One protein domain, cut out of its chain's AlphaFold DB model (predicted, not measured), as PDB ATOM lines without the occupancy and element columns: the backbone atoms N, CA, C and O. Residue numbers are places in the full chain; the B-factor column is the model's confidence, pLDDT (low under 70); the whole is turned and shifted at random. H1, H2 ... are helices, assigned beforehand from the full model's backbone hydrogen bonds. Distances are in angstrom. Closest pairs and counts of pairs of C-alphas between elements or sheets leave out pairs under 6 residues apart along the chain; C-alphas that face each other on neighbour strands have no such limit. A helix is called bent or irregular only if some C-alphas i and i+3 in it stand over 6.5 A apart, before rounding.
ATOM      1  N   ALA A   2     181.399 102.154 146.327       84.25
ATOM      2  CA  ALA A   2     182.022 103.489 146.215       84.25
ATOM      3  C   ALA A   2     183.128 103.749 147.261       84.25
ATOM      4  O   ALA A   2     184.233 104.140 146.908       84.25
ATOM      5  N   ALA A   3     182.890 103.395 148.529       83.81
ATOM      6  CA  ALA A   3     183.911 103.461 149.582       83.81
ATOM      7  C   ALA A   3     185.172 102.616 149.292       83.81
ATOM      8  O   ALA A   3     186.270 103.007 149.678       83.81
ATOM      9  N   ALA A   4     185.037 101.475 148.605       88.75
ATOM     10  CA  ALA A   4     186.173 100.642 148.202       88.75
ATOM     11  C   ALA A   4     186.975 101.314 147.078       88.75
ATOM     12  O   ALA A   4     188.196 101.372 147.154       88.75
ATOM     13  N   LEU A   5     186.295 101.921 146.095       89.81
ATOM     14  CA  LEU A   5     186.945 102.730 145.057       89.81
ATOM     15  C   LEU A   5     187.676 103.943 145.646       89.81
ATOM     16  O   LEU A   5     188.784 104.240 145.207       89.81
ATOM     17  N   ILE A   6     187.093 104.610 146.649       88.81
ATOM     18  CA  ILE A   6     187.723 105.738 147.355       88.81
ATOM     19  C   ILE A   6     188.992 105.283 148.083       88.81
ATOM     20  O   ILE A   6     190.038 105.902 147.932       88.81
ATOM     21  N   ARG A   7     188.935 104.153 148.799       86.81
ATOM     22  CA  ARG A   7     190.085 103.585 149.529       86.81
ATOM     23  C   ARG A   7     191.122 102.881 148.645       86.81
ATOM     24  O   ARG A   7     192.131 102.423 149.165       86.81
ATOM     25  N   GLY A   8     190.870 102.751 147.342       89.19
ATOM     26  CA  GLY A   8     191.750 102.025 146.420       89.19
ATOM     27  C   GLY A   8     191.660 100.496 146.521       89.19
ATOM     28  O   GLY A   8     192.477  99.798 145.925       89.19
ATOM     29  N   ASP A   9     190.662  99.952 147.221       93.06
ATOM     30  CA  ASP A   9     190.411  98.510 147.300       93.06
ATOM     31  C   ASP A   9     189.650  98.030 146.053       93.06
ATOM     32  O   ASP A   9     188.426  97.836 146.038       93.06
ATOM     33  N   LEU A  10     190.398  97.899 144.954       94.62
ATOM     34  CA  LEU A  10     189.844  97.555 143.644       94.62
ATOM     35  C   LEU A  10     189.305  96.120 143.588       94.62
ATOM     36  O   LEU A  10     188.382  95.862 142.820       94.62
ATOM     37  N   ALA A  11     189.821  95.209 144.420       94.12
ATOM     38  CA  ALA A  11     189.336  93.833 144.490       94.12
ATOM     39  C   ALA A  11     187.923  93.774 145.088       94.12
ATOM     40  O   ALA A  11     187.036  93.121 144.533       94.12
ATOM     41  N   VAL A  12     187.685  94.508 146.182       93.88
ATOM     42  CA  VAL A  12     186.342  94.627 146.764       93.88
ATOM     43  C   VAL A  12     185.403  95.372 145.813       93.88
ATOM     44  O   VAL A  12     184.241  94.984 145.676       93.88
ATOM     45  N   ALA A  13     185.880  96.412 145.124       91.44
ATOM     46  CA  ALA A  13     185.075  97.118 144.127       91.44
ATOM     47  C   ALA A  13     184.648  96.207 142.956       91.44
ATOM     48  O   ALA A  13     183.467  96.197 142.608       91.44
ATOM     49  N   ASP A  14     185.573  95.417 142.400       92.50
ATOM     50  CA  ASP A  14     185.309  94.433 141.336       92.50
ATOM     51  C   ASP A  14     184.307  93.361 141.780       92.50
ATOM     52  O   ASP A  14     183.350  93.066 141.061       92.50
ATOM     53  N   TRP A  15     184.462  92.841 143.003       93.00
ATOM     54  CA  TRP A  15     183.516  91.878 143.566       93.00
ATOM     55  C   TRP A  15     182.094  92.447 143.624       93.00
ATOM     56  O   TRP A  15     181.150  91.792 143.182       93.00
ATOM     57  N   TRP A  16     181.928  93.683 144.112       91.25
ATOM     58  CA  TRP A  16     180.613  94.327 144.172       91.25
ATOM     59  C   TRP A  16     179.989  94.499 142.784       91.25
ATOM     60  O   TRP A  16     178.814  94.167 142.618       91.25
ATOM     61  N   LEU A  17     180.767  94.961 141.801       89.31
ATOM     62  CA  LEU A  17     180.310  95.159 140.421       89.31
ATOM     63  C   LEU A  17     179.821  93.855 139.776       89.31
ATOM     64  O   LEU A  17     178.780  93.847 139.124       89.31
ATOM     65  N   LYS A  18     180.526  92.743 140.008       87.62
ATOM     66  CA  LYS A  18     180.185  91.427 139.438       87.62
ATOM     67  C   LYS A  18     179.143  90.650 140.242       87.62
ATOM     68  O   LYS A  18     178.582  89.682 139.740       87.62
ATOM     69  N   SER A  19     178.867  91.052 141.482       88.94
ATOM     70  CA  SER A  19     177.965  90.315 142.376       88.94
ATOM     71  C   SER A  19     176.487  90.347 141.963       88.94
ATOM     72  O   SER A  19     175.706  89.557 142.490       88.94
ATOM     73  N   GLY A  20     176.081  91.285 141.095       83.19
ATOM     74  CA  GLY A  20     174.672  91.513 140.747       83.19
ATOM     75  C   GLY A  20     173.825  92.098 141.888       83.19
ATOM     76  O   GLY A  20     172.604  92.124 141.792       83.19
ATOM     77  N   ARG A  21     174.453  92.557 142.983       85.88
ATOM     78  CA  ARG A  21     173.766  93.068 144.189       85.88
ATOM     79  C   ARG A  21     173.568  94.586 144.207       85.88
ATOM     80  O   ARG A  21     173.024  95.112 145.173       85.88
ATOM     81  N   LEU A  22     174.070  95.303 143.203       84.75
ATOM     82  CA  LEU A  22     173.978  96.762 143.132       84.75
ATOM     83  C   LEU A  22     172.644  97.186 142.507       84.75
ATOM     84  O   LEU A  22     172.190  96.584 141.538       84.75
ATOM     85  N   SER A  23     172.034  98.235 143.061       82.12
ATOM     86  CA  SER A  23     170.818  98.845 142.507       82.12
ATOM     87  C   SER A  23     171.088  99.472 141.134       82.12
ATOM     88  O   SER A  23     172.190  99.955 140.880       82.12
ATOM     89  N   SER A  24     170.074  99.526 140.265       79.00
ATOM     90  CA  SER A  24     170.185 100.127 138.928       79.00
ATOM     91  C   SER A  24     170.537 101.616 138.958       79.00
ATOM     92  O   SER A  24     171.183 102.095 138.034       79.00
ATOM     93  N   ILE A  25     170.202 102.324 140.046       76.69
ATOM     94  CA  ILE A  25     170.589 103.729 140.272       76.69
ATOM     95  C   ILE A  25     172.112 103.922 140.336       76.69
ATOM     96  O   ILE A  25     172.599 105.042 140.237       76.69
ATOM     97  N   VAL A  26     172.876 102.835 140.516       80.81
ATOM     98  CA  VAL A  26     174.336 102.897 140.597       80.81
ATOM     99  C   VAL A  26     175.000 103.132 139.243       80.81
ATOM    100  O   VAL A  26     176.119 103.646 139.170       80.81
ATOM    101  N   PHE A  27     174.312 102.754 138.174       84.44
ATOM    102  CA  PHE A  27     174.875 102.692 136.840       84.44
ATOM    103  C   PHE A  27     174.347 103.825 135.971       84.44
ATOM    104  O   PHE A  27     173.193 104.239 136.098       84.44
ATOM    105  N   LYS A  28     175.168 104.285 135.021       84.12
ATOM    106  CA  LYS A  28     174.657 105.135 133.941       84.12
ATOM    107  C   LYS A  28     173.533 104.405 133.210       84.12
ATOM    108  O   LYS A  28     173.634 103.209 132.951       84.12
ATOM    109  N   LYS A  29     172.503 105.143 132.783       77.19
ATOM    110  CA  LYS A  29     171.351 104.580 132.046       77.19
ATOM    111  C   LYS A  29     171.737 103.778 130.794       77.19
ATOM    112  O   LYS A  29     170.975 102.915 130.377       77.19
ATOM    113  N   SER A  30     172.885 104.076 130.184       76.44
ATOM    114  CA  SER A  30     173.406 103.388 128.997       76.44
ATOM    115  C   SER A  30     174.079 102.041 129.289       76.44
ATOM    116  O   SER A  30     174.336 101.284 128.356       76.44
ATOM    117  N   VAL A  31     174.374 101.728 130.553       81.06
ATOM    118  CA  VAL A  31     175.082 100.505 130.938       81.06
ATOM    119  C   VAL A  31     174.081  99.362 131.052       81.06
ATOM    120  O   VAL A  31     173.277  99.308 131.980       81.06
ATOM    121  N   VAL A  32     174.150  98.440 130.094       78.62
ATOM    122  CA  VAL A  32     173.281  97.253 130.039       78.62
ATOM    123  C   VAL A  32     173.971  96.024 130.638       78.62
ATOM    124  O   VAL A  32     173.312  95.211 131.283       78.62
ATOM    125  N   ASP A  33     175.294  95.896 130.471       82.94
ATOM    126  CA  ASP A  33     176.092  94.782 130.997       82.94
ATOM    127  C   ASP A  33     177.472  95.255 131.490       82.94
ATOM    128  O   ASP A  33     178.349  95.635 130.713       82.94
ATOM    129  N   VAL A  34     177.677  95.186 132.809       84.62
ATOM    130  CA  VAL A  34     178.930  95.567 133.483       84.62
ATOM    131  C   VAL A  34     180.097  94.653 133.091       84.62
ATOM    132  O   VAL A  34     181.234  95.114 132.996       84.62
ATOM    133  N   SER A  35     179.842  93.363 132.855       83.12
ATOM    134  CA  SER A  35     180.892  92.405 132.485       83.12
ATOM    135  C   SER A  35     181.421  92.677 131.079       83.12
ATOM    136  O   SER A  35     182.616  92.512 130.835       83.12
ATOM    137  N   ALA A  36     180.545  93.124 130.175       85.06
ATOM    138  CA  ALA A  36     180.923  93.547 128.832       85.06
ATOM    139  C   ALA A  36     181.723  94.862 128.846       85.06
ATOM    140  O   ALA A  36     182.748  94.947 128.175       85.06
ATOM    141  N   GLU A  37     181.316  95.855 129.647       85.56
ATOM    142  CA  GLU A  37     182.052  97.127 129.784       85.56
ATOM    143  C   GLU A  37     183.465  96.925 130.353       85.56
ATOM    144  O   GLU A  37     184.427  97.540 129.899       85.56
ATOM    145  N   LEU A  38     183.625  96.004 131.308       86.50
ATOM    146  CA  LEU A  38     184.931  95.677 131.889       86.50
ATOM    147  C   LEU A  38     185.786  94.741 131.013       86.50
ATOM    148  O   LEU A  38     186.907  94.394 131.398       86.50
ATOM    149  N   ALA A  39     185.303  94.323 129.837       85.81
ATOM    150  CA  ALA A  39     186.040  93.411 128.973       85.81
ATOM    151  C   ALA A  39     187.389  94.019 128.542       85.81
ATOM    152  O   ALA A  39     187.466  95.067 127.905       85.81
ATOM    153  N   GLY A  40     188.482  93.332 128.886       83.25
ATOM    154  CA  GLY A  40     189.844  93.770 128.559       83.25
ATOM    155  C   GLY A  40     190.458  94.782 129.534       83.25
ATOM    156  O   GLY A  40     191.566  95.261 129.277       83.25
ATOM    157  N   VAL A  41     189.792  95.086 130.653       89.12
ATOM    158  CA  VAL A  41     190.330  95.936 131.724       89.12
ATOM    159  C   VAL A  41     190.346  95.153 133.038       89.12
ATOM    160  O   VAL A  41     189.306  94.800 133.580       89.12
ATOM    161  N   ASP A  42     191.541  94.882 133.563       89.38
ATOM    162  CA  ASP A  42     191.737  94.102 134.791       89.38
ATOM    163  C   ASP A  42     192.482  94.938 135.833       89.38
ATOM    164  O   ASP A  42     193.572  95.449 135.570       89.38
ATOM    165  N   PHE A  43     191.916  95.051 137.035       91.19
ATOM    166  CA  PHE A  43     192.513  95.811 138.129       91.19
ATOM    167  C   PHE A  43     193.873  95.261 138.578       91.19
ATOM    168  O   PHE A  43     194.685  96.026 139.093       91.19
ATOM    169  N   LYS A  44     194.151  93.962 138.380       91.88
ATOM    170  CA  LYS A  44     195.438  93.353 138.759       91.88
ATOM    171  C   LYS A  44     196.580  93.791 137.850       91.88
ATOM    172  O   LYS A  44     197.717  93.881 138.301       91.88
ATOM    173  N   THR A  45     196.285  94.042 136.575       93.50
ATOM    174  CA  THR A  45     197.292  94.405 135.564       93.50
ATOM    175  C   THR A  45     197.279  95.894 135.226       93.50
ATOM    176  O   THR A  45     198.317  96.451 134.885       93.50
ATOM    177  N   GLN A  46     196.120  96.551 135.324       93.06
ATOM    178  CA  GLN A  46     195.891  97.943 134.930       93.06
ATOM    179  C   GLN A  46     195.025  98.682 135.976       93.06
ATOM    180  O   GLN A  46     193.930  99.145 135.650       93.06
ATOM    181  N   PRO A  47     195.486  98.836 137.233       91.38
ATOM    182  CA  PRO A  47     194.672  99.366 138.335       91.38
ATOM    183  C   PRO A  47     194.156 100.793 138.094       91.38
ATOM    184  O   PRO A  47     192.976 101.068 138.310       91.38
ATOM    185  N   HIS A  48     195.006 101.694 137.590       90.31
ATOM    186  CA  HIS A  48     194.611 103.076 137.291       90.31
ATOM    187  C   HIS A  48     193.553 103.139 136.186       90.31
ATOM    188  O   HIS A  48     192.510 103.765 136.366       90.31
ATOM    189  N   ARG A  49     193.783 102.422 135.078       90.81
ATOM    190  CA  ARG A  49     192.843 102.361 133.950       90.81
ATOM    191  C   ARG A  49     191.525 101.712 134.353       90.81
ATOM    192  O   ARG A  49     190.476 102.155 133.909       90.81
ATOM    193  N   TYR A  50     191.573 100.683 135.196       93.62
ATOM    194  CA  TYR A  50     190.384 100.040 135.743       93.62
ATOM    195  C   TYR A  50     189.543 101.031 136.549       93.62
ATOM    196  O   TYR A  50     188.359 101.202 136.271       93.62
ATOM    197  N   ARG A  51     190.164 101.740 137.499       92.88
ATOM    198  CA  ARG A  51     189.472 102.730 138.336       92.88
ATOM    199  C   ARG A  51     188.888 103.875 137.505       92.88
ATOM    200  O   ARG A  51     187.735 104.242 137.715       92.88
ATOM    201  N   GLU A  52     189.651 104.391 136.542       91.56
ATOM    202  CA  GLU A  52     189.191 105.402 135.582       91.56
ATOM    203  C   GLU A  52     188.002 104.909 134.758       91.56
ATOM    204  O   GLU A  52     186.991 105.599 134.661       91.56
ATOM    205  N   HIS A  53     188.086 103.698 134.207       91.06
ATOM    206  CA  HIS A  53     187.025 103.134 133.382       91.06
ATOM    207  C   HIS A  53     185.724 102.962 134.170       91.06
ATOM    208  O   HIS A  53     184.662 103.378 133.706       91.06
ATOM    209  N   VAL A  54     185.811 102.410 135.386       91.50
ATOM    210  CA  VAL A  54     184.654 102.250 136.275       91.50
ATOM    211  C   VAL A  54     184.005 103.607 136.559       91.50
ATOM    212  O   VAL A  54     182.805 103.765 136.347       91.50
ATOM    213  N   ILE A  55     184.785 104.604 136.984       90.81
ATOM    214  CA  ILE A  55     184.250 105.919 137.365       90.81
ATOM    215  C   ILE A  55     183.667 106.666 136.157       90.81
ATOM    216  O   ILE A  55     182.577 107.224 136.250       90.81
ATOM    217  N   CYS A  56     184.353 106.659 135.015       87.38
ATOM    218  CA  CYS A  56     183.948 107.449 133.851       87.38
ATOM    219  C   CYS A  56     182.829 106.806 133.026       87.38
ATOM    220  O   CYS A  56     182.046 107.533 132.409       87.38
ATOM    221  N   ARG A  57     182.753 105.471 132.947       86.19
ATOM    222  CA  ARG A  57     181.820 104.780 132.035       86.19
ATOM    223  C   ARG A  57     180.704 104.024 132.727       86.19
ATOM    224  O   ARG A  57     179.621 103.944 132.165       86.19
ATOM    225  N   ILE A  58     180.952 103.508 133.925       88.38
ATOM    226  CA  ILE A  58     180.003 102.611 134.589       88.38
ATOM    227  C   ILE A  58     179.121 103.383 135.571       88.38
ATOM    228  O   ILE A  58     177.903 103.213 135.559       88.38
ATOM    229  N   LEU A  59     179.719 104.233 136.407       88.62
ATOM    230  CA  LEU A  59     179.006 104.884 137.508       88.62
ATOM    231  C   LEU A  59     178.144 106.068 137.065       88.62
ATOM    232  O   LEU A  59     178.556 106.878 136.230       88.62
ATOM    233  N   ASP A  60     176.964 106.181 137.676       86.19
ATOM    234  CA  ASP A  60     176.087 107.343 137.532       86.19
ATOM    235  C   ASP A  60     176.747 108.631 138.062       86.19
ATOM    236  O   ASP A  60     177.515 108.609 139.031       86.19
ATOM    237  N   SER A  61     176.440 109.772 137.436       80.38
ATOM    238  CA  SER A  61     177.058 111.060 137.769       80.38
ATOM    239  C   SER A  61     176.775 111.502 139.206       80.38
ATOM    240  O   SER A  61     177.659 112.104 139.820       80.38
ATOM    241  N   SER A  62     175.612 111.157 139.770       78.62
ATOM    242  CA  SER A  62     175.260 111.466 141.165       78.62
ATOM    243  C   SER A  62     176.185 110.761 142.166       78.62
ATOM    244  O   SER A  62     176.676 111.374 143.114       78.62
ATOM    245  N   ILE A  63     176.533 109.497 141.903       82.44
ATOM    246  CA  ILE A  63     177.474 108.730 142.731       82.44
ATOM    247  C   ILE A  63     178.884 109.269 142.591       82.44
ATOM    248  O   ILE A  63     179.607 109.364 143.581       82.44
ATOM    249  N   VAL A  64     179.290 109.618 141.370       85.75
ATOM    250  CA  VAL A  64     180.619 110.183 141.126       85.75
ATOM    251  C   VAL A  64     180.788 111.520 141.859       85.75
ATOM    252  O   VAL A  64     181.862 111.770 142.404       85.75
ATOM    253  N   GLN A  65     179.733 112.339 141.946       80.81
ATOM    254  CA  GLN A  65     179.742 113.577 142.733       80.81
ATOM    255  C   GLN A  65     179.927 113.305 144.233       80.81
ATOM    256  O   GLN A  65     180.814 113.891 144.852       80.81
ATOM    257  N   GLU A  66     179.166 112.377 144.819       82.00
ATOM    258  CA  GLU A  66     179.350 112.007 146.232       82.00
ATOM    259  C   GLU A  66     180.717 111.363 146.498       82.00
ATOM    260  O   GLU A  66     181.324 111.593 147.547       82.00
ATOM    261  N   MET A  67     181.242 110.599 145.536       87.00
ATOM    262  CA  MET A  67     182.599 110.063 145.599       87.00
ATOM    263  C   MET A  67     183.654 111.168 145.598       87.00
ATOM    264  O   MET A  67     184.606 111.050 146.362       87.00
ATOM    265  N   ALA A  68     183.493 112.229 144.799       86.62
ATOM    266  CA  ALA A  68     184.413 113.367 144.789       86.62
ATOM    267  C   ALA A  68     184.466 114.058 146.160       86.62
ATOM    268  O   ALA A  68     185.550 114.314 146.684       86.62
ATOM    269  N   ILE A  69     183.298 114.292 146.773       83.69
ATOM    270  CA  ILE A  69     183.185 114.891 148.111       83.69
ATOM    271  C   ILE A  69     183.872 114.001 149.151       83.69
ATOM    272  O   ILE A  69     184.710 114.467 149.920       83.69
ATOM    273  N   ALA A  70     183.541 112.708 149.169       84.38
ATOM    274  CA  ALA A  70     184.103 111.765 150.130       84.38
ATOM    275  C   ALA A  70     185.615 111.552 149.934       84.38
ATOM    276  O   ALA A  70     186.339 111.358 150.909       84.38
ATOM    277  N   ALA A  71     186.102 111.624 148.692       89.56
ATOM    278  CA  ALA A  71     187.523 111.565 148.370       89.56
ATOM    279  C   ALA A  71     188.295 112.795 148.864       89.56
ATOM    280  O   ALA A  71     189.488 112.689 149.096       89.56
ATOM    281  N   CYS A  72     187.646 113.938 149.119       88.81
ATOM    282  CA  CYS A  72     188.323 115.086 149.734       88.81
ATOM    283  C   CYS A  72     188.798 114.801 151.170       88.81
ATOM    284  O   CYS A  72     189.661 115.508 151.677       88.81
ATOM    285  N   ALA A  73     188.259 113.766 151.823       85.06
ATOM    286  CA  ALA A  73     188.758 113.281 153.108       85.06
ATOM    287  C   ALA A  73     189.960 112.324 152.974       85.06
ATOM    288  O   ALA A  73     190.439 111.804 153.981       85.06
ATOM    289  N   THR A  74     190.404 112.027 151.750       87.06
ATOM    290  CA  THR A  74     191.579 111.199 151.466       87.06
ATOM    291  C   THR A  74     192.665 112.040 150.804       87.06
ATOM    292  O   THR A  74     192.394 113.098 150.252       87.06
ATOM    293  N   ASP A  75     193.903 111.545 150.797       86.31
ATOM    294  CA  ASP A  75     195.045 112.225 150.163       86.31
ATOM    295  C   ASP A  75     195.139 111.956 148.641       86.31
ATOM    296  O   ASP A  75     196.190 112.095 148.020       86.31
ATOM    297  N   ASP A  76     194.049 111.496 148.019       90.69
ATOM    298  CA  ASP A  76     194.035 111.007 146.635       90.69
ATOM    299  C   ASP A  76     193.541 112.090 145.666       90.69
ATOM    300  O   ASP A  76     192.412 112.065 145.165       90.69
ATOM    301  N   LEU A  77     194.413 113.066 145.403       91.19
ATOM    302  CA  LEU A  77     194.119 114.180 144.500       91.19
ATOM    303  C   LEU A  77     193.761 113.711 143.077       91.19
ATOM    304  O   LEU A  77     192.920 114.319 142.412       91.19
ATOM    305  N   ASP A  78     194.363 112.619 142.605       90.56
ATOM    306  CA  ASP A  78     194.095 112.077 141.273       90.56
ATOM    307  C   ASP A  78     192.683 111.492 141.167       90.56
ATOM    308  O   ASP A  78     192.011 111.716 140.154       90.56
ATOM    309  N   LEU A  79     192.193 110.812 142.211       91.38
ATOM    310  CA  LEU A  79     190.797 110.376 142.281       91.38
ATOM    311  C   LEU A  79     189.839 111.568 142.219       91.38
ATOM    312  O   LEU A  79     188.875 111.527 141.458       91.38
ATOM    313  N   ILE A  80     190.096 112.621 142.993       89.56
ATOM    314  CA  ILE A  80     189.226 113.806 143.035       89.56
ATOM    315  C   ILE A  80     189.139 114.441 141.643       89.56
ATOM    316  O   ILE A  80     188.049 114.682 141.117       89.56
ATOM    317  N   ARG A  81     190.292 114.626 140.989       88.69
ATOM    318  CA  ARG A  81     190.377 115.142 139.617       88.69
ATOM    319  C   ARG A  81     189.654 114.251 138.615       88.69
ATOM    320  O   ARG A  81     188.991 114.765 137.714       88.69
ATOM    321  N   LEU A  82     189.785 112.935 138.757       89.56
ATOM    322  CA  LEU A  82     189.096 111.951 137.931       89.56
ATOM    323  C   LEU A  82     187.574 112.045 138.101       89.56
ATOM    324  O   LEU A  82     186.866 112.118 137.098       89.56
ATOM    325  N   CYS A  83     187.074 112.104 139.337       88.75
ATOM    326  CA  CYS A  83     185.648 112.244 139.613       88.75
ATOM    327  C   CYS A  83     185.089 113.543 139.015       88.75
ATOM    328  O   CYS A  83     184.101 113.497 138.286       88.75
ATOM    329  N   TYR A  84     185.761 114.683 139.214       82.31
ATOM    330  CA  TYR A  84     185.313 115.948 138.622       82.31
ATOM    331  C   TYR A  84     185.328 115.939 137.087       82.31
ATOM    332  O   TYR A  84     184.416 116.485 136.466       82.31
ATOM    333  N   ARG A  85     186.317 115.290 136.451       83.56
ATOM    334  CA  ARG A  85     186.328 115.101 134.987       83.56
ATOM    335  C   ARG A  85     185.158 114.239 134.517       83.56
ATOM    336  O   ARG A  85     184.488 114.609 133.558       83.56
ATOM    337  N   ALA A  86     184.904 113.126 135.199       82.94
ATOM    338  CA  ALA A  86     183.822 112.203 134.870       82.94
ATOM    339  C   ALA A  86     182.431 112.841 135.025       82.94
ATOM    340  O   ALA A  86     181.525 112.537 134.247       82.94
ATOM    341  N   SER A  87     182.268 113.758 135.986       73.75
ATOM    342  CA  SER A  87     181.041 114.542 136.162       73.75
ATOM    343  C   SER A  87     180.841 115.626 135.096       73.75
ATOM    344  O   SER A  87     179.706 116.026 134.869       73.75
ATOM    345  N   ALA A  88     181.903 116.100 134.434       64.62
ATOM    346  CA  ALA A  88     181.817 117.127 133.390       64.62
ATOM    347  C   ALA A  88     181.507 116.563 131.989       64.62
ATOM    348  O   ALA A  88     181.062 117.299 131.114       64.62
ATOM    349  N   SER A  89     181.750 115.269 131.759       56.53
ATOM    350  CA  SER A  89     181.623 114.609 130.452       56.53
ATOM    351  C   SER A  89     180.258 113.943 130.198       56.53
ATOM    352  O   SER A  89     180.191 112.989 129.428       56.53
ATOM    353  N   GLY A  90     179.187 114.358 130.884       53.50
ATOM    354  CA  GLY A  90     177.831 113.853 130.624       53.50
ATOM    355  C   GLY A  90     177.245 114.431 129.329       53.50
ATOM    356  O   GLY A  90     177.394 115.621 129.079       53.50
ATOM    357  N   ASP A  91     176.568 113.602 128.525       44.72
ATOM    358  CA  ASP A  91     175.984 113.931 127.204       44.72
ATOM    359  C   ASP A  91     174.859 114.996 127.212       44.72
ATOM    360  O   ASP A  91     174.288 115.312 126.168       44.72
ATOM    361  N   ASP A  92     174.545 115.604 128.356       40.72
ATOM    362  CA  ASP A  92     173.544 116.663 128.439       40.72
ATOM    363  C   ASP A  92     174.189 118.026 128.127       40.72
ATOM    364  O   ASP A  92     174.959 118.585 128.907       40.72
ATOM    365  N   HIS A  93     173.831 118.616 126.980       36.44
ATOM    366  CA  HIS A  93     174.199 119.981 126.552       36.44
ATOM    367  C   HIS A  93     173.634 121.121 127.436       36.44
ATOM    368  O   HIS A  93     173.609 122.289 127.041       36.44
ATOM    369  N   HIS A  94     173.243 120.812 128.668       33.78
ATOM    370  CA  HIS A  94     173.104 121.766 129.755       33.78
ATOM    371  C   HIS A  94     174.121 121.368 130.812       33.78
ATOM    372  O   HIS A  94     173.854 120.478 131.611       33.78
ATOM    373  N   GLY A  95     175.304 121.990 130.746       35.44
ATOM    374  CA  GLY A  95     176.454 121.651 131.576       35.44
ATOM    375  C   GLY A  95     176.032 121.358 133.008       35.44
ATOM    376  O   GLY A  95     175.530 122.245 133.701       35.44
ATOM    377  N   SER A  96     176.215 120.108 133.433       40.97
ATOM    378  CA  SER A  96     176.048 119.719 134.824       40.97
ATOM    379  C   SER A  96     177.177 120.367 135.615       40.97
ATOM    380  O   SER A  96     178.208 119.753 135.893       40.97
ATOM    381  N   ASN A  97     176.993 121.652 135.929       51.84
ATOM    382  CA  ASN A  97     177.678 122.301 137.030       51.84
ATOM    383  C   ASN A  97     177.580 121.335 138.207       51.84
ATOM    384  O   ASN A  97     176.482 120.885 138.544       51.84
ATOM    385  N   ILE A  98     178.733 120.976 138.775       56.69
ATOM    386  CA  ILE A  98     178.812 120.290 140.064       56.69
ATOM    387  C   ILE A  98     177.775 120.939 140.974       56.69
ATOM    388  O   ILE A  98     177.704 122.172 141.003       56.69
ATOM    389  N   ASP A  99     176.957 120.121 141.644       65.38
ATOM    390  CA  ASP A  99     175.938 120.629 142.557       65.38
ATOM    391  C   ASP A  99     176.581 121.717 143.428       65.38
ATOM    392  O   ASP A  99     177.630 121.493 144.041       65.38
ATOM    393  N   ALA A 100     176.001 122.918 143.440       65.31
ATOM    394  CA  ALA A 100     176.517 124.035 144.227       65.31
ATOM    395  C   ALA A 100     176.657 123.650 145.714       65.31
ATOM    396  O   ALA A 100     177.465 124.236 146.431       65.31
ATOM    397  N   ASN A 101     175.927 122.619 146.147       67.31
ATOM    398  CA  ASN A 101     175.984 122.005 147.467       67.31
ATOM    399  C   ASN A 101     177.181 121.053 147.689       67.31
ATOM    400  O   ASN A 101     177.537 120.780 148.835       67.31
ATOM    401  N   ALA A 102     177.843 120.566 146.637       72.12
ATOM    402  CA  ALA A 102     178.997 119.664 146.724       72.12
ATOM    403  C   ALA A 102     180.325 120.398 146.985       72.12
ATOM    404  O   ALA A 102     181.197 119.883 147.689       72.12
ATOM    405  N   ILE A 103     180.483 121.615 146.453       77.44
ATOM    406  CA  ILE A 103     181.691 122.443 146.638       77.44
ATOM    407  C   ILE A 103     181.955 122.727 148.134       77.44
ATOM    408  O   ILE A 103     183.054 122.437 148.609       77.44
ATOM    409  N   PRO A 104     180.969 123.191 148.922       78.44
ATOM    410  CA  PRO A 104     181.120 123.448 150.356       78.44
ATOM    411  C   PRO A 104     181.589 122.238 151.160       78.44
ATOM    412  O   PRO A 104     182.465 122.348 152.017       78.44
ATOM    413  N   LEU A 105     181.010 121.069 150.868       80.12
ATOM    414  CA  LEU A 105     181.359 119.818 151.531       80.12
ATOM    415  C   LEU A 105     182.778 119.384 151.179       80.12
ATOM    416  O   LEU A 105     183.504 118.938 152.057       80.12
ATOM    417  N   SER A 106     183.190 119.562 149.926       84.56
ATOM    418  CA  SER A 106     184.548 119.235 149.473       84.56
ATOM    419  C   SER A 106     185.594 120.030 150.265       84.56
ATOM    420  O   SER A 106     186.530 119.451 150.814       84.56
ATOM    421  N   TYR A 107     185.371 121.339 150.438       85.56
ATOM    422  CA  TYR A 107     186.208 122.191 151.292       85.56
ATOM    423  C   TYR A 107     186.184 121.772 152.761       85.56
ATOM    424  O   TYR A 107     187.228 121.773 153.418       85.56
ATOM    425  N   LEU A 108     185.012 121.409 153.287       84.19
ATOM    426  CA  LEU A 108     184.874 120.938 154.662       84.19
ATOM    427  C   LEU A 108     185.674 119.651 154.898       84.19
ATOM    428  O   LEU A 108     186.456 119.606 155.843       84.19
ATOM    429  N   PHE A 109     185.514 118.632 154.048       85.56
ATOM    430  CA  PHE A 109     186.214 117.351 154.179       85.56
ATOM    431  C   PHE A 109     187.727 117.495 153.979       85.56
ATOM    432  O   PHE A 109     188.486 116.956 154.781       85.56
ATOM    433  N   ALA A 110     188.171 118.283 152.993       90.00
ATOM    434  CA  ALA A 110     189.595 118.571 152.801       90.00
ATOM    435  C   ALA A 110     190.200 119.315 154.002       90.00
ATOM    436  O   ALA A 110     191.310 119.003 154.436       90.00
ATOM    437  N   SER A 111     189.447 120.252 154.589       89.81
ATOM    438  CA  SER A 111     189.878 120.964 155.797       89.81
ATOM    439  C   SER A 111     189.916 120.053 157.021       89.81
ATOM    440  O   SER A 111     190.829 120.161 157.835       89.81
ATOM    441  N   ALA A 112     188.948 119.141 157.135       87.50
ATOM    442  CA  ALA A 112     188.889 118.137 158.189       87.50
ATOM    443  C   ALA A 112     190.079 117.181 158.146       87.50
ATOM    444  O   ALA A 112     190.586 116.800 159.189       87.50
ATOM    445  N   ALA A 113     190.499 116.788 156.945       89.81
ATOM    446  CA  ALA A 113     191.573 115.826 156.743       89.81
ATOM    447  C   ALA A 113     192.968 116.474 156.636       89.81
ATOM    448  O   ALA A 113     193.977 115.774 156.631       89.81
ATOM    449  N   GLY A 114     193.043 117.807 156.571       92.62
ATOM    450  CA  GLY A 114     194.317 118.523 156.579       92.62
ATOM    451  C   GLY A 114     194.997 118.640 155.209       92.62
ATOM    452  O   GLY A 114     196.189 118.947 155.159       92.62
ATOM    453  N   HIS A 115     194.285 118.401 154.103       94.25
ATOM    454  CA  HIS A 115     194.878 118.285 152.765       94.25
ATOM    455  C   HIS A 115     194.905 119.619 152.000       94.25
ATOM    456  O   HIS A 115     194.065 119.884 151.139       94.25
ATOM    457  N   VAL A 116     195.921 120.450 152.257       94.06
ATOM    458  CA  VAL A 116     196.148 121.719 151.528       94.06
ATOM    459  C   VAL A 116     196.228 121.557 149.998       94.06
ATOM    460  O   VAL A 116     195.575 122.337 149.312       94.06
ATOM    461  N   PRO A 117     196.898 120.534 149.422       94.75
ATOM    462  CA  PRO A 117     196.929 120.364 147.963       94.75
ATOM    463  C   PRO A 117     195.544 120.178 147.327       94.75
ATOM    464  O   PRO A 117     195.324 120.571 146.181       94.75
ATOM    465  N   ILE A 118     194.602 119.583 148.067       93.06
ATOM    466  CA  ILE A 118     193.211 119.444 147.629       93.06
ATOM    467  C   ILE A 118     192.504 120.797 147.717       93.06
ATOM    468  O   ILE A 118     191.794 121.161 146.786       93.06
ATOM    469  N   LEU A 119     192.732 121.569 148.785       91.00
ATOM    470  CA  LEU A 119     192.200 122.931 148.915       91.00
ATOM    471  C   LEU A 119     192.691 123.849 147.783       91.00
ATOM    472  O   LEU A 119     191.883 124.576 147.209       91.00
ATOM    473  N   ASP A 120     193.966 123.760 147.402       92.62
ATOM    474  CA  ASP A 120     194.533 124.502 146.268       92.62
ATOM    475  C   ASP A 120     193.868 124.112 144.935       92.62
ATOM    476  O   ASP A 120     193.531 124.978 144.123       92.62
ATOM    477  N   ASP A 121     193.644 122.813 144.700       90.88
ATOM    478  CA  ASP A 121     192.975 122.323 143.487       90.88
ATOM    479  C   ASP A 121     191.493 122.741 143.448       90.88
ATOM    480  O   ASP A 121     191.004 123.163 142.397       90.88
ATOM    481  N   LEU A 122     190.793 122.704 144.587       88.00
ATOM    482  CA  LEU A 122     189.422 123.205 144.718       88.00
ATOM    483  C   LEU A 122     189.347 124.719 144.474       88.00
ATOM    484  O   LEU A 122     188.464 125.169 143.741       88.00
ATOM    485  N   LEU A 123     190.295 125.493 145.015       87.56
ATOM    486  CA  LEU A 123     190.382 126.942 144.819       87.56
ATOM    487  C   LEU A 123     190.617 127.286 143.349       87.56
ATOM    488  O   LEU A 123     189.919 128.137 142.799       87.56
ATOM    489  N   ALA A 124     191.540 126.584 142.691       88.69
ATOM    490  CA  ALA A 124     191.826 126.778 141.274       88.69
ATOM    491  C   ALA A 124     190.618 126.460 140.370       88.69
ATOM    492  O   ALA A 124     190.464 127.076 139.315       88.69
ATOM    493  N   ARG A 125     189.762 125.504 140.762       85.25
ATOM    494  CA  ARG A 125     188.588 125.081 139.975       85.25
ATOM    495  C   ARG A 125     187.340 125.912 140.222       85.25
ATOM    496  O   ARG A 125     186.590 126.178 139.285       85.25
ATOM    497  N   HIS A 126     187.071 126.226 141.483       82.06
ATOM    498  CA  HIS A 126     185.761 126.699 141.928       82.06
ATOM    499  C   HIS A 126     185.818 128.075 142.590       82.06
ATOM    500  O   HIS A 126     184.772 128.666 142.847       82.06
ATOM    501  N   GLY A 127     187.018 128.606 142.836       81.50
ATOM    502  CA  GLY A 127     187.193 129.815 143.624       81.50
ATOM    503  C   GLY A 127     186.841 129.590 145.093       81.50
ATOM    504  O   GLY A 127     186.738 128.457 145.574       81.50
ATOM    505  N   TYR A 128     186.684 130.697 145.814       73.31
ATOM    506  CA  TYR A 128     186.423 130.683 147.245       73.31
ATOM    507  C   TYR A 128     185.074 130.044 147.581       73.31
ATOM    508  O   TYR A 128     184.061 130.386 146.963       73.31
ATOM    509  N   PRO A 129     185.020 129.163 148.590       69.88
ATOM    510  CA  PRO A 129     183.752 128.643 149.060       69.88
ATOM    511  C   PRO A 129     182.959 129.758 149.763       69.88
ATOM    512  O   PRO A 129     183.544 130.576 150.477       69.88
ATOM    513  N   PRO A 130     181.627 129.803 149.591       59.03
ATOM    514  CA  PRO A 130     180.772 130.752 150.296       59.03
ATOM    515  C   PRO A 130     180.977 130.723 151.819       59.03
ATOM    516  O   PRO A 130     181.087 129.670 152.435       59.03
ATOM    517  N   ALA A 131     180.985 131.892 152.455       52.62
ATOM    518  CA  ALA A 131     181.375 132.054 153.858       52.62
ATOM    519  C   ALA A 131     180.414 131.402 154.888       52.62
ATOM    520  O   ALA A 131     180.724 131.329 156.077       52.62
ATOM    521  N   GLN A 132     179.229 130.935 154.479       54.09
ATOM    522  CA  GLN A 132     178.174 130.496 155.397       54.09
ATOM    523  C   GLN A 132     177.561 129.163 154.968       54.09
ATOM    524  O   GLN A 132     176.595 129.122 154.209       54.09
ATOM    525  N   PHE A 133     178.071 128.067 155.530       58.97
ATOM    526  CA  PHE A 133     177.392 126.771 155.504       58.97
ATOM    527  C   PHE A 133     176.887 126.462 156.897       58.97
ATOM    528  O   PHE A 133     177.637 126.074 157.787       58.97
ATOM    529  N   ASN A 134     175.599 126.713 157.103       51.22
ATOM    530  CA  ASN A 134     175.014 126.677 158.438       51.22
ATOM    531  C   ASN A 134     174.405 125.311 158.790       51.22
ATOM    532  O   ASN A 134     174.028 125.118 159.943       51.22
ATOM    533  N   ASN A 135     174.305 124.356 157.851       60.31
ATOM    534  CA  ASN A 135     173.675 123.065 158.137       60.31
ATOM    535  C   ASN A 135     174.166 121.903 157.248       60.31
ATOM    536  O   ASN A 135     173.765 121.783 156.092       60.31
ATOM    537  N   LEU A 136     174.959 120.994 157.831       62.00
ATOM    538  CA  LEU A 136     175.404 119.744 157.198       62.00
ATOM    539  C   LEU A 136     174.263 118.757 156.921       62.00
ATOM    540  O   LEU A 136     174.292 118.057 155.916       62.00
ATOM    541  N   SER A 137     173.258 118.696 157.799       60.91
ATOM    542  CA  SER A 137     172.161 117.723 157.704       60.91
ATOM    543  C   SER A 137     171.184 118.042 156.570       60.91
ATOM    544  O   SER A 137     170.815 117.142 155.823       60.91
ATOM    545  N   SER A 138     170.850 119.323 156.380       61.59
ATOM    546  CA  SER A 138     170.015 119.782 155.258       61.59
ATOM    547  C   SER A 138     170.694 119.569 153.903       61.59
ATOM    548  O   SER A 138     170.013 119.387 152.896       61.59
ATOM    549  N   LEU A 139     172.026 119.614 153.881       60.62
ATOM    550  CA  LEU A 139     172.829 119.403 152.683       60.62
ATOM    551  C   LEU A 139     172.979 117.909 152.389       60.62
ATOM    552  O   LEU A 139     172.828 117.474 151.262       60.62
ATOM    553  N   ALA A 140     173.189 117.091 153.420       61.75
ATOM    554  CA  ALA A 140     173.222 115.641 153.278       61.75
ATOM    555  C   ALA A 140     171.897 115.084 152.732       61.75
ATOM    556  O   ALA A 140     171.911 114.136 151.956       61.75
ATOM    557  N   SER A 141     170.761 115.691 153.099       63.19
ATOM    558  CA  SER A 141     169.438 115.302 152.596       63.19
ATOM    559  C   SER A 141     169.147 115.717 151.150       63.19
ATOM    560  O   SER A 141     168.133 115.277 150.613       63.19
ATOM    561  N   SER A 142     169.977 116.560 150.517       59.75
ATOM    562  CA  SER A 142     169.788 116.944 149.108       59.75
ATOM    563  C   SER A 142     170.429 115.971 148.119       59.75
ATOM    564  O   SER A 142     170.163 116.070 146.923       59.75
ATOM    565  N   PHE A 143     171.257 115.036 148.594       64.19
ATOM    566  CA  PHE A 143     171.925 114.059 147.741       64.19
ATOM    567  C   PHE A 143     171.094 112.784 147.585       64.19
ATOM    568  O   PHE A 143     170.461 112.304 148.525       64.19
ATOM    569  N   ALA A 144     171.081 112.250 146.363       55.50
ATOM    570  CA  ALA A 144     170.254 111.109 145.984       55.50
ATOM    571  C   ALA A 144     170.753 109.767 146.556       55.50
ATOM    572  O   ALA A 144     170.009 108.784 146.509       55.50
ATOM    573  N   VAL A 145     171.987 109.698 147.075       61.12
ATOM    574  CA  VAL A 145     172.609 108.467 147.580       61.12
ATOM    575  C   VAL A 145     173.007 108.626 149.052       61.12
ATOM    576  O   VAL A 145     173.294 109.704 149.561       61.12
ATOM    577  N   GLU A 146     172.987 107.519 149.799       67.19
ATOM    578  CA  GLU A 146     173.279 107.530 151.235       67.19
ATOM    579  C   GLU A 146     174.781 107.653 151.578       67.19
ATOM    580  O   GLU A 146     175.128 107.509 152.750       67.19
ATOM    581  N   LEU A 147     175.707 107.893 150.635       68.12
ATOM    582  CA  LEU A 147     177.148 107.805 150.934       68.12
ATOM    583  C   LEU A 147     177.607 108.948 151.848       68.12
ATOM    584  O   LEU A 147     178.192 108.685 152.903       68.12
ATOM    585  N   VAL A 148     177.308 110.199 151.485       67.62
ATOM    586  CA  VAL A 148     177.612 111.364 152.337       67.62
ATOM    587  C   VAL A 148     176.846 111.294 153.673       67.62
ATOM    588  O   VAL A 148     177.498 111.390 154.718       67.62
ATOM    589  N   PRO A 149     175.520 111.028 153.710       69.75
ATOM    590  CA  PRO A 149     174.799 110.784 154.962       69.75
ATOM    591  C   PRO A 149     175.413 109.685 155.842       69.75
ATOM    592  O   PRO A 149     175.518 109.863 157.056       69.75
ATOM    593  N   CYS A 150     175.859 108.564 155.267       70.56
ATOM    594  CA  CYS A 150     176.511 107.490 156.021       70.56
ATOM    595  C   CYS A 150     177.840 107.945 156.627       70.56
ATOM    596  O   CYS A 150     178.083 107.678 157.804       70.56
ATOM    597  N   ILE A 151     178.674 108.669 155.873       66.38
ATOM    598  CA  ILE A 151     179.927 109.231 156.401       66.38
ATOM    599  C   ILE A 151     179.621 110.173 157.571       66.38
ATOM    600  O   ILE A 151     180.202 110.026 158.647       66.38
ATOM    601  N   LEU A 152     178.636 111.061 157.431       67.44
ATOM    602  CA  LEU A 152     178.233 111.971 158.509       67.44
ATOM    603  C   LEU A 152     177.666 111.236 159.738       67.44
ATOM    604  O   LEU A 152     177.912 111.648 160.876       67.44
ATOM    605  N   ARG A 153     176.957 110.115 159.549       68.44
ATOM    606  CA  ARG A 153     176.504 109.248 160.655       68.44
ATOM    607  C   ARG A 153     177.675 108.595 161.396       68.44
ATOM    608  O   ARG A 153     177.545 108.368 162.595       68.44
ATOM    609  N   THR A 154     178.816 108.341 160.752       65.25
ATOM    610  CA  THR A 154     180.005 107.802 161.446       65.25
ATOM    611  C   THR A 154     180.750 108.833 162.294       65.25
ATOM    612  O   THR A 154     181.514 108.448 163.177       65.25
ATOM    613  N   LEU A 155     180.507 110.132 162.083       61.72
ATOM    614  CA  LEU A 155     181.127 111.174 162.898       61.72
ATOM    615  C   LEU A 155     180.557 111.158 164.331       61.72
ATOM    616  O   LEU A 155     179.344 110.977 164.504       61.72
TER     617      LEU A 155
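What this domain is: This is residues 2 to 155 of the 472 residues of an uncharacterized protein of Catenaria anguillulae PL171 (UniProt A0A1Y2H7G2). The model is a block of helices lying roughly side by side, with the helical hairpin H5 and H6 in its middle. The hairpin H7 and H8 packs at one end of the longest axis, while H4 and the hairpin H1 and H2 lie toward the other, with short H3 beyond H4; H10 packs on H5, with short H9 next to it. The printed part has 154 residues with ten named helices, H1 to H10 in order, and no named strand: its class is all helix. It is compact, with a radius of gyration of the C-alphas of 15.4 A and spans of 46 by 32 by 29 A.

Where its parts are: H1, residues 2 to 7, begins with C-alpha 2 at (182.022, 103.489, 146.215). H2 is residues 10 to 18 and H3 residues 34 to 37. H4, residues 47 to 58, is 15.5 A long and neither bent nor irregular, but only just: C-alphas 55 and 58 are 6.1 A apart. H5, residues 61 to 71, is 14.9 A long, and H6, residues 77 to 88, is 16.8 A long, beginning at (194.119, 114.180, 144.500). H7, residues 102 to 113, is 16.5 A long, and H8, residues 116 to 126, is 15.0 A long. H9 is residues 136 to 140, and H10, residues 147 to 154, ends with C-alpha 154 at (180.005, 107.802, 161.446).

How they stand to each other: H5, H6, H7 and H8 form an up and down bundle, each helix running against the one before it. H5 is the hub, touching four helices. It touches H6, opposite ways at a shallow tilt of 20 degrees; their closest C-alphas, of Ala 68 and Ile 80, are 5.1 A apart. It touches H7 at Ile 69 and Ser 106, C-alphas 4.8 A apart, H1 at Ile 6 and Ala 71, 5.9 A, and H10 at Glu 66 and Val 148, 6.4 A, these being the closest C-alphas of each pair. H7 and H8 form a hairpin at 11 degrees, with the C-alphas of Ala 110 and Ile 118 closest at 6.4 A. H6 touches H4 with residues 82 to 86 alone; the closest C-alphas, of Cys 56 and Ala 86, are 4.9 A apart. H1 and H2 form a hairpin, with the C-alphas of Ala 4 and Ala 13 closest at 5.5 A. H3 only just touches H2 and H4, with 3 pairs of C-alphas within 8 A each. H9 only just touches H10, also with 3 pairs, and is near H7. Every O i to N i+4 pair is within hydrogen-bond range in each helix but H3, which is too short for one.

The domain as a whole: The two C-alphas farthest apart, of Gly 40 and Gln 132, are 47.0 A apart. The printed part has no cut. The links H2 to H3 and H6 to H7 are long. The mean pLDDT of the printed part is 79.3; residues 88 to 101, 129 to 149 and 151 to 155 are under 70.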